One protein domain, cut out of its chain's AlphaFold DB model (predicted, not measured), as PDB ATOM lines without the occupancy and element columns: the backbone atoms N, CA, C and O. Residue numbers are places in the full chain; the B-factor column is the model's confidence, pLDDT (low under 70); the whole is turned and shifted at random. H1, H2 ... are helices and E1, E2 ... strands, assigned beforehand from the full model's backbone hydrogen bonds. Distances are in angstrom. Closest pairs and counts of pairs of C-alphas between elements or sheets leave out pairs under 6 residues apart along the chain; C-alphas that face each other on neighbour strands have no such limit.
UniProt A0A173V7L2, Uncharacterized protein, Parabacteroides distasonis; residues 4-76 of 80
ATOM      1  N   VAL A   4     -43.490  30.258 -34.395       95.69
ATOM      2  CA  VAL A   4     -44.612  31.132 -33.989       95.69
ATOM      3  C   VAL A   4     -45.440  30.547 -32.853       95.69
ATOM      4  O   VAL A   4     -46.179  31.268 -32.189       95.69
ATOM      5  N   LYS A   5     -45.365  29.230 -32.643       96.00
ATOM      6  CA  LYS A   5     -46.007  28.563 -31.513       96.00
ATOM      7  C   LYS A   5     -45.273  27.277 -31.179       96.00
ATOM      8  O   LYS A   5     -44.879  26.542 -32.085       96.00
ATOM      9  N   ILE A   6     -45.175  26.997 -29.889       96.62
ATOM     10  CA  ILE A   6     -44.611  25.769 -29.343       96.62
ATOM     11  C   ILE A   6     -45.664  25.123 -28.443       96.62
ATOM     12  O   ILE A   6     -46.470  25.822 -27.822       96.62
ATOM     13  N   ARG A   7     -45.719  23.792 -28.416       97.19
ATOM     14  CA  ARG A   7     -46.541  23.037 -27.463       97.19
ATOM     15  C   ARG A   7     -45.911  21.689 -27.149       97.19
ATOM     16  O   ARG A   7     -45.069  21.214 -27.901       97.19
ATOM     17  N   VAL A   8     -46.397  21.053 -26.090       98.06
ATOM     18  CA  VAL A   8     -46.107  19.643 -25.831       98.06
ATOM     19  C   VAL A   8     -47.005  18.771 -26.709       98.06
ATOM     20  O   VAL A   8     -48.227  18.954 -26.722       98.06
ATOM     21  N   GLY A   9     -46.394  17.854 -27.450       97.56
ATOM     22  CA  GLY A   9     -47.056  16.769 -28.162       97.56
ATOM     23  C   GLY A   9     -46.937  15.447 -27.407       97.56
ATOM     24  O   GLY A   9     -46.290  15.349 -26.363       97.56
ATOM     25  N   LYS A  10     -47.606  14.424 -27.935       96.69
ATOM     26  CA  LYS A  10     -47.550  13.049 -27.436       96.69
ATOM     27  C   LYS A  10     -47.111  12.146 -28.573       96.69
ATOM     28  O   LYS A  10     -47.618  12.280 -29.687       96.69
ATOM     29  N   VAL A  11     -46.224  11.211 -28.278       94.75
ATOM     30  CA  VAL A  11     -45.742  10.223 -29.237       94.75
ATOM     31  C   VAL A  11     -45.763   8.850 -28.586       94.75
ATOM     32  O   VAL A  11     -45.404   8.703 -27.423       94.75
ATOM     33  N   LEU A  12     -46.238   7.852 -29.323       96.00
ATOM     34  CA  LEU A  12     -46.149   6.462 -28.901       96.00
ATOM     35  C   LEU A  12     -44.833   5.898 -29.432       96.00
ATOM     36  O   LEU A  12     -44.631   5.875 -30.648       96.00
ATOM     37  N   ASP A  13     -43.956   5.457 -28.538       93.81
ATOM     38  CA  ASP A  13     -42.801   4.654 -28.924       93.81
ATOM     39  C   ASP A  13     -43.275   3.223 -29.192       93.81
ATOM     40  O   ASP A  13     -43.748   2.531 -28.297       93.81
ATOM     41  N   LEU A  14     -43.173   2.780 -30.444       94.25
ATOM     42  CA  LEU A  14     -43.637   1.455 -30.860       94.25
ATOM     43  C   LEU A  14     -42.702   0.322 -30.417       94.25
ATOM     44  O   LEU A  14     -43.124  -0.831 -30.426       94.25
ATOM     45  N   VAL A  15     -41.453   0.625 -30.050       93.81
ATOM     46  CA  VAL A  15     -40.488  -0.381 -29.581       93.81
ATOM     47  C   VAL A  15     -40.785  -0.755 -28.134       93.81
ATOM     48  O   VAL A  15     -40.822  -1.932 -27.786       93.81
ATOM     49  N   THR A  16     -41.009   0.251 -27.292       94.00
ATOM     50  CA  THR A  16     -41.244   0.076 -25.852       94.00
ATOM     51  C   THR A  16     -42.728   0.057 -25.482       94.00
ATOM     52  O   THR A  16     -43.076  -0.332 -24.369       94.00
ATOM     53  N   ASN A  17     -43.612   0.447 -26.409       95.25
ATOM     54  CA  ASN A  17     -45.040   0.688 -26.184       95.25
ATOM     55  C   ASN A  17     -45.314   1.742 -25.088       95.25
ATOM     56  O   ASN A  17     -46.364   1.730 -24.443       95.25
ATOM     57  N   GLU A  18     -44.368   2.657 -24.864       96.06
ATOM     58  CA  GLU A  18     -44.501   3.749 -23.902       96.06
ATOM     59  C   GLU A  18     -45.066   5.008 -24.574       96.06
ATOM     60  O   GLU A  18     -44.680   5.397 -25.681       96.06
ATOM     61  N   LEU A  19     -45.980   5.687 -23.876       96.62
ATOM     62  CA  LEU A  19     -46.405   7.030 -24.251       96.62
ATOM     63  C   LEU A  19     -45.358   8.033 -23.761       96.62
ATOM     64  O   LEU A  19     -45.172   8.200 -22.558       96.62
ATOM     65  N   LEU A  20     -44.731   8.732 -24.698       97.62
ATOM     66  CA  LEU A  20     -43.753   9.779 -24.442       97.62
ATOM     67  C   LEU A  20     -44.305  11.148 -24.849       97.62
ATOM     68  O   LEU A  20     -45.331  11.281 -25.528       97.62
ATOM     69  N   TYR A  21     -43.589  12.186 -24.445       98.25
ATOM     70  CA  TYR A  21     -43.880  13.578 -24.747       98.25
ATOM     71  C   TYR A  21     -42.772  14.154 -25.612       98.25
ATOM     72  O   TYR A  21     -41.603  13.875 -25.376       98.25
ATOM     73  N   ASN A  22     -43.128  14.981 -26.587       97.19
ATOM     74  CA  ASN A  22     -42.174  15.721 -27.408       97.19
ATOM     75  C   ASN A  22     -42.566  17.201 -27.466       97.19
ATOM     76  O   ASN A  22     -43.613  17.607 -26.953       97.19
ATOM     77  N   VAL A  23     -41.732  18.020 -28.095       97.44
ATOM     78  CA  VAL A  23     -42.054  19.414 -28.389       97.44
ATOM     79  C   VAL A  23     -42.466  19.530 -29.850       97.44
ATOM     80  O   VAL A  23     -41.764  19.079 -30.753       97.44
ATOM     81  N   GLU A  24     -43.610  20.162 -30.092       98.00
ATOM     82  CA  GLU A  24     -44.109  20.449 -31.429       98.00
ATOM     83  C   GLU A  24     -44.002  21.938 -31.742       98.00
ATOM     84  O   GLU A  24     -44.409  22.796 -30.952       98.00
ATOM     85  N   PHE A  25     -43.548  22.241 -32.955       97.31
ATOM     86  CA  PHE A  25     -43.317  23.596 -33.432       97.31
ATOM     87  C   PHE A  25     -44.241  23.916 -34.603       97.31
ATOM     88  O   PHE A  25     -44.363  23.170 -35.583       97.31
ATOM     89  N   LYS A  26     -44.892  25.072 -34.510       97.00
ATOM     90  CA  LYS A  26     -45.552  25.719 -35.634       97.00
ATOM     91  C   LYS A  26     -44.630  26.813 -36.140       97.00
ATOM     92  O   LYS A  26     -44.230  27.688 -35.369       97.00
ATOM     93  N   PHE A  27     -44.332  26.777 -37.428       95.38
ATOM     94  CA  PHE A  27     -43.520  27.795 -38.075       95.38
ATOM     95  C   PHE A  27     -44.392  28.838 -38.772       95.38
ATOM     96  O   PHE A  27     -45.569  28.606 -39.070       95.38
ATOM     97  N   GLU A  28     -43.807  30.006 -39.011       94.56
ATOM     98  CA  GLU A  28     -44.417  31.054 -39.825       94.56
ATOM     99  C   GLU A  28     -44.824  30.491 -41.200       94.56
ATOM    100  O   GLU A  28     -44.151  29.618 -41.751       94.56
ATOM    101  N   ASN A  29     -45.960  30.945 -41.732       90.81
ATOM    102  CA  ASN A  29     -46.563  30.475 -42.990       90.81
ATOM    103  C   ASN A  29     -47.027  29.006 -43.019       90.81
ATOM    104  O   ASN A  29     -47.416  28.504 -44.072       90.81
ATOM    105  N   GLN A  30     -47.070  28.318 -41.876       90.44
ATOM    106  CA  GLN A  30     -47.658  26.984 -41.786       90.44
ATOM    107  C   GLN A  30     -48.992  26.989 -41.044       90.44
ATOM    108  O   GLN A  30     -49.154  27.612 -39.994       90.44
ATOM    109  N   ARG A  31     -49.971  26.235 -41.560       91.38
ATOM    110  CA  ARG A  31     -51.283  26.086 -40.906       91.38
ATOM    111  C   ARG A  31     -51.211  25.179 -39.676       91.38
ATOM    112  O   ARG A  31     -51.855  25.465 -38.665       91.38
ATOM    113  N   ARG A  32     -50.441  24.093 -39.772       93.62
ATOM    114  CA  ARG A  32     -50.318  23.033 -38.762       93.62
ATOM    115  C   ARG A  32     -48.948  23.081 -38.085       93.62
ATOM    116  O   ARG A  32     -48.030  23.716 -38.593       93.62
ATOM    117  N   PHE A  33     -48.833  22.401 -36.949       96.50
ATOM    118  CA  PHE A  33     -47.535  22.041 -36.388       96.50
ATOM    119  C   PHE A  33     -46.890  21.024 -37.330       96.50
ATOM    120  O   PHE A  33     -47.512  20.011 -37.644       96.50
ATOM    121  N   THR A  34     -45.698  21.331 -37.831       96.00
ATOM    122  CA  THR A  34     -44.927  20.406 -38.681       96.00
ATOM    123  C   THR A  34     -43.516  20.182 -38.153       96.00
ATOM    124  O   THR A  34     -42.813  19.318 -38.669       96.00
ATOM    125  N   GLY A  35     -43.101  20.942 -37.137       96.69
ATOM    126  CA  GLY A  35     -41.849  20.726 -36.437       96.69
ATOM    127  C   GLY A  35     -42.036  19.806 -35.244       96.69
ATOM    128  O   GLY A  35     -43.020  19.952 -34.519       96.69
ATOM    129  N   TYR A  36     -41.073  18.926 -35.010       96.94
ATOM    130  CA  TYR A  36     -41.062  17.982 -33.896       96.94
ATOM    131  C   TYR A  36     -39.653  17.898 -33.310       96.94
ATOM    132  O   TYR A  36     -38.684  17.870 -34.071       96.94
ATOM    133  N   SER A  37     -39.528  17.863 -31.984       96.19
ATOM    134  CA  SER A  37     -38.256  17.535 -31.343       96.19
ATOM    135  C   SER A  37     -37.896  16.075 -31.604       96.19
ATOM    136  O   SER A  37     -38.778  15.215 -31.659       96.19
ATOM    137  N   ILE A  38     -36.605  15.802 -31.769       95.19
ATOM    138  CA  ILE A  38     -36.085  14.430 -31.761       95.19
ATOM    139  C   ILE A  38     -36.018  13.886 -30.333       95.19
ATOM    140  O   ILE A  38     -36.141  12.683 -30.118       95.19
ATOM    141  N   GLU A  39     -35.847  14.774 -29.352       94.56
ATOM    142  CA  GLU A  39     -35.914  14.427 -27.946       94.56
ATOM    143  C   GLU A  39     -37.351  14.097 -27.556       94.56
ATOM    144  O   GLU A  39     -38.291  14.834 -27.880       94.56
ATOM    145  N   ASN A  40     -37.485  12.995 -26.822       95.69
ATOM    146  CA  ASN A  40     -38.722  12.551 -26.211       95.69
ATOM    147  C   ASN A  40     -38.494  12.387 -24.707       95.69
ATOM    148  O   ASN A  40     -37.438  11.920 -24.276       95.69
ATOM    149  N   TRP A  41     -39.497  12.747 -23.919       96.62
ATOM    150  CA  TRP A  41     -39.469  12.699 -22.465       96.62
ATOM    151  C   TRP A  41     -40.535  11.742 -21.945       96.62
ATOM    152  O   TRP A  41     -41.627  11.657 -22.508       96.62
ATOM    153  N   LYS A  42     -40.234  11.036 -20.851       96.44
ATOM    154  CA  LYS A  42     -41.222  10.191 -20.162       96.44
ATOM    155  C   LYS A  42     -42.221  11.024 -19.361       96.44
ATOM    156  O   LYS A  42     -43.392  10.667 -19.288       96.44
ATOM    157  N   ASP A  43     -41.768  12.144 -18.801       96.31
ATOM    158  CA  ASP A  43     -42.606  13.074 -18.053       96.31
ATOM    159  C   ASP A  43     -42.963  14.306 -18.902       96.31
ATOM    160  O   ASP A  43     -42.131  14.899 -19.594       96.31
ATOM    161  N   ILE A  44     -44.225  14.725 -18.818       97.12
ATOM    162  CA  ILE A  44     -44.715  15.963 -19.418       97.12
ATOM    163  C   ILE A  44     -44.019  17.198 -18.830       97.12
ATOM    164  O   ILE A  44     -43.897  18.217 -19.516       97.12
ATOM    165  N   TRP A  45     -43.584  17.138 -17.567       97.44
ATOM    166  CA  TRP A  45     -42.901  18.249 -16.906       97.44
ATOM    167  C   TRP A  45     -41.553  18.558 -17.545       97.44
ATOM    168  O   TRP A  45     -41.255  19.734 -17.750       97.44
ATOM    169  N   ASP A  46     -40.805  17.540 -17.964       96.56
ATOM    170  CA  ASP A  46     -39.523  17.736 -18.639       96.56
ATOM    171  C   ASP A  46     -39.709  18.390 -20.015       96.56
ATOM    172  O   ASP A  46     -39.000  19.335 -20.365       96.56
ATOM    173  N   ALA A  47     -40.733  17.973 -20.770       96.25
ATOM    174  CA  ALA A  47     -41.071  18.604 -22.045       96.25
ATOM    175  C   ALA A  47     -41.498  20.074 -21.860       96.25
ATOM    176  O   ALA A  47     -41.104  20.948 -22.634       96.25
ATOM    177  N   LYS A  48     -42.277  20.382 -20.812       97.19
ATOM    178  CA  LYS A  48     -42.638  21.768 -20.461       97.19
ATOM    179  C   LYS A  48     -41.421  22.590 -20.048       97.19
ATOM    180  O   LYS A  48     -41.326  23.754 -20.435       97.19
ATOM    181  N   LEU A  49     -40.503  22.002 -19.285       96.12
ATOM    182  CA  LEU A  49     -39.269  22.656 -18.867       96.12
ATOM    183  C   LEU A  49     -38.393  22.993 -20.078       96.12
ATOM    184  O   LEU A  49     -37.889  24.109 -20.160       96.12
ATOM    185  N   ALA A  50     -38.286  22.090 -21.056       94.81
ATOM    186  CA  ALA A  50     -37.563  22.348 -22.300       94.81
ATOM    187  C   ALA A  50     -38.146  23.546 -23.077       94.81
ATOM    188  O   ALA A  50     -37.396  24.395 -23.560       94.81
ATOM    189  N   ILE A  51     -39.479  23.671 -23.144       95.69
ATOM    190  CA  ILE A  51     -40.144  24.846 -23.739       95.69
ATOM    191  C   ILE A  51     -39.827  26.111 -22.932       95.69
ATOM    192  O   ILE A  51     -39.453  27.128 -23.506       95.69
ATOM    193  N   GLN A  52     -39.912  26.049 -21.602       96.00
ATOM    194  CA  GLN A  52     -39.613  27.194 -20.741       96.00
ATOM    195  C   GLN A  52     -38.159  27.666 -20.886       96.00
ATOM    196  O   GLN A  52     -37.895  28.868 -20.894       96.00
ATOM    197  N   MET A  53     -37.209  26.736 -20.997       94.19
ATOM    198  CA  MET A  53     -35.802  27.045 -21.257       94.19
ATOM    199  C   MET A  53     -35.607  27.675 -22.641       94.19
ATOM    200  O   MET A  53     -34.786  28.580 -22.792       94.19
ATOM    201  N   HIS A  54     -36.393  27.255 -23.633       92.12
ATOM    202  CA  HIS A  54     -36.405  27.887 -24.948       92.12
ATOM    203  C   HIS A  54     -36.917  29.320 -24.923       92.12
ATOM    204  O   HIS A  54     -36.239  30.215 -25.423       92.12
ATOM    205  N   ASP A  55     -38.051  29.559 -24.270       92.12
ATOM    206  CA  ASP A  55     -38.627  30.900 -24.144       92.12
ATOM    207  C   ASP A  55     -37.701  31.855 -23.368       92.12
ATOM    208  O   ASP A  55     -37.702  33.063 -23.601       92.12
ATOM    209  N   ARG A  56     -36.870  31.315 -22.464       93.12
ATOM    210  CA  ARG A  56     -35.832  32.055 -21.723       93.12
ATOM    211  C   ARG A  56     -34.526  32.253 -22.498       93.12
ATOM    212  O   ARG A  56     -33.643  32.948 -22.003       93.12
ATOM    213  N   GLY A  57     -34.367  31.629 -23.663       89.56
ATOM    214  CA  GLY A  57     -33.136  31.678 -24.453       89.56
ATOM    215  C   GLY A  57     -31.965  30.872 -23.874       89.56
ATOM    216  O   GLY A  57     -30.855  30.978 -24.384       89.56
ATOM    217  N   THR A  58     -32.180  30.052 -22.838       89.44
ATOM    218  CA  THR A  58     -31.126  29.200 -22.252       89.44
ATOM    219  C   THR A  58     -30.876  27.934 -23.067       89.44
ATOM    220  O   THR A  58     -29.813  27.329 -22.972       89.44
ATOM    221  N   THR A  59     -31.852  27.517 -23.872       85.00
ATOM    222  CA  THR A  59     -31.742  26.349 -24.749       85.00
ATOM    223  C   THR A  59     -32.430  26.652 -26.068       85.00
ATOM    224  O   THR A  59     -33.604  26.996 -26.093       85.00
ATOM    225  N   THR A  60     -31.735  26.525 -27.191       89.25
ATOM    226  CA  THR A  60     -32.341  26.814 -28.496       89.25
ATOM    227  C   THR A  60     -32.583  25.522 -29.255       89.25
ATOM    228  O   THR A  60     -31.716  24.662 -29.313       89.25
ATOM    229  N   PHE A  61     -33.775  25.379 -29.834       92.94
ATOM    230  CA  PHE A  61     -34.050  24.295 -30.767       92.94
ATOM    231  C   PHE A  61     -33.569  24.691 -32.161       92.94
ATOM    232  O   PHE A  61     -33.978  25.717 -32.709       92.94
ATOM    233  N   HIS A  62     -32.742  23.843 -32.758       92.06
ATOM    234  CA  HIS A  62     -32.186  24.017 -34.092       92.06
ATOM    235  C   HIS A  62     -32.714  22.933 -35.023       92.06
ATOM    236  O   HIS A  62     -32.978  21.809 -34.600       92.06
ATOM    237  N   LYS A  63     -32.878  23.263 -36.305       93.94
ATOM    238  CA  LYS A  63     -33.287  22.281 -37.312       93.94
ATOM    239  C   LYS A  63     -32.145  21.294 -37.546       93.94
ATOM    240  O   LYS A  63     -31.069  21.715 -37.953       93.94
ATOM    241  N   VAL A  64     -32.425  20.005 -37.377       95.19
ATOM    242  CA  VAL A  64     -31.487  18.904 -37.659       95.19
ATOM    243  C   VAL A  64     -31.871  18.106 -38.903       95.19
ATOM    244  O   VAL A  64     -31.036  17.442 -39.503       95.19
ATOM    245  N   GLY A  65     -33.124  18.203 -39.354       94.12
ATOM    246  CA  GLY A  65     -33.557  17.482 -40.545       94.12
ATOM    247  C   GLY A  65     -34.943  17.874 -41.030       94.12
ATOM    248  O   GLY A  65     -35.646  18.681 -40.417       94.12
ATOM    249  N   ALA A  66     -35.332  17.305 -42.164       94.88
ATOM    250  CA  ALA A  66     -36.697  17.343 -42.664       94.88
ATOM    251  C   ALA A  66     -37.002  16.058 -43.439       94.88
ATOM    252  O   ALA A  66     -36.112  15.512 -44.089       94.88
ATOM    253  N   ASP A  67     -38.246  15.585 -43.380       93.38
ATOM    254  CA  ASP A  67     -38.695  14.472 -44.216       93.38
ATOM    255  C   ASP A  67     -39.216  14.959 -45.580       93.38
ATOM    256  O   ASP A  67     -39.454  16.147 -45.817       93.38
ATOM    257  N   LYS A  68     -39.447  14.003 -46.486       91.62
ATOM    258  CA  LYS A  68     -40.020  14.244 -47.820       91.62
ATOM    259  C   LYS A  68     -41.433  14.849 -47.808       91.62
ATOM    260  O   LYS A  68     -41.884  15.345 -48.834       91.62
ATOM    261  N   ASN A  69     -42.134  14.796 -46.675       89.06
ATOM    262  CA  ASN A  69     -43.494  15.311 -46.507       89.06
ATOM    263  C   ASN A  69     -43.509  16.715 -45.878       89.06
ATOM    264  O   ASN A  69     -44.582  17.249 -45.587       89.06
ATOM    265  N   GLY A  70     -42.336  17.310 -45.641       88.00
ATOM    266  CA  GLY A  70     -42.203  18.635 -45.049       88.00
ATOM    267  C   GLY A  70     -42.336  18.668 -43.526       88.00
ATOM    268  O   GLY A  70     -42.476  19.759 -42.972       88.00
ATOM    269  N   LYS A  71     -42.280  17.519 -42.832       94.12
ATOM    270  CA  LYS A  71     -42.043  17.506 -41.383       94.12
ATOM    271  C   LYS A  71     -40.609  17.917 -41.109       94.12
ATOM    272  O   LYS A  71     -39.699  17.563 -41.853       94.12
ATOM    273  N   ILE A  72     -40.411  18.660 -40.033       95.94
ATOM    274  CA  ILE A  72     -39.130  19.262 -39.687       95.94
ATOM    275  C   ILE A  72     -38.716  18.731 -38.327       95.94
ATOM    276  O   ILE A  72     -39.495  18.761 -37.380       95.94
ATOM    277  N   PHE A  73     -37.489  18.243 -38.233       95.75
ATOM    278  CA  PHE A  73     -36.944  17.712 -36.996       95.75
ATOM    279  C   PHE A  73     -36.040  18.751 -36.361       95.75
ATOM    280  O   PHE A  73     -35.202  19.362 -37.033       95.75
ATOM    281  N   MET A  74     -36.258  18.965 -35.073       95.69
ATOM    282  CA  MET A  74     -35.586  19.965 -34.264       95.69
ATOM    283  C   MET A  74     -34.855  19.271 -33.115       95.69
ATOM    284  O   MET A  74     -35.324  18.252 -32.620       95.69
ATOM    285  N   SER A  75     -33.737  19.837 -32.677       94.88
ATOM    286  CA  SER A  75     -32.968  19.360 -31.527       94.88
ATOM    287  C   SER A  75     -32.494  20.543 -30.699       94.88
ATOM    288  O   SER A  75     -32.104  21.573 -31.247       94.88
ATOM    289  N   SER A  76     -32.530  20.388 -29.385       90.00
ATOM    290  CA  SER A  76     -31.878  21.275 -28.419       90.00
ATOM    291  C   SER A  76     -30.399  20.950 -28.217       90.00
ATOM    292  O   SER A  76     -29.634  21.783 -27.730       90.00
TER     293      SER A  76
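Overview. This is residues 4 to 76 of the 80 residues of an uncharacterized protein of Parabacteroides distasonis (UniProt A0A173V7L2). A long two-stranded hairpin, E1 and E2, has one helix, H1, packed along one face, and beyond E2 the same strongly twisted sheet goes on through three short strands, E3, E5 and E4. The helix and the sheet make two layers, a helix on one face of a sheet. The 73 printed residues hold E1, E2, E3, H1, E4 and E5 in that order; the class is mixed, helices and strands. The mixed sheet runs E1, E2, E3, E5, E4, with E3 and E5 parallel and the other neighbours antiparallel. The whole is compact, with a radius of gyration of the C-alphas of 12.1 A and spans of 34 by 32 by 20 A.

Arrangement. E1, residues 4 to 13, and E2, residues 18 to 27, form an antiparallel hairpin at 155 degrees; N 7 and O 24, 3.0 A apart, are within hydrogen-bond range. E3, residues 35 to 37, forms a hairpin with E2, with N 37 and O 23 at 2.8 A; E1, E2 and E3 are a meander, each strand the antiparallel neighbour of the one before. H1, residues 44 to 55, is on the sheet at a height of 9.1 A, over E1 and E2, along the strands at 15 degrees to E2 on the local plane. Its closest C-alphas to E2 are those of Ile 44 and Tyr 21, 5.9 A apart. In H1 every O i to N i+4 pair is within hydrogen-bond range. E4, residues 62 to 66, and E5, residues 72 to 75, form a hairpin, with N 64 and O 73 at 2.9 A. E5 is parallel to E3 at 31 degrees, with N 74 and O 36 at 2.8 A. E1 and E4, the edge strands, are apart.

Along the chain. E1 begins at C-alpha 4 (-44.612, 31.132, -33.989) and measures 27.0 A; E2 measures 27.9 A, H1 16.8 A. E5 ends at C-alpha 75 (-32.968, 19.360, -31.527).

Size, cuts and confidence. The C-alphas farthest apart, of Thr 16 and Asn 29, are 35.3 A apart. The printed part has no cut, no link is long, and no printed residue is under 70 in pLDDT.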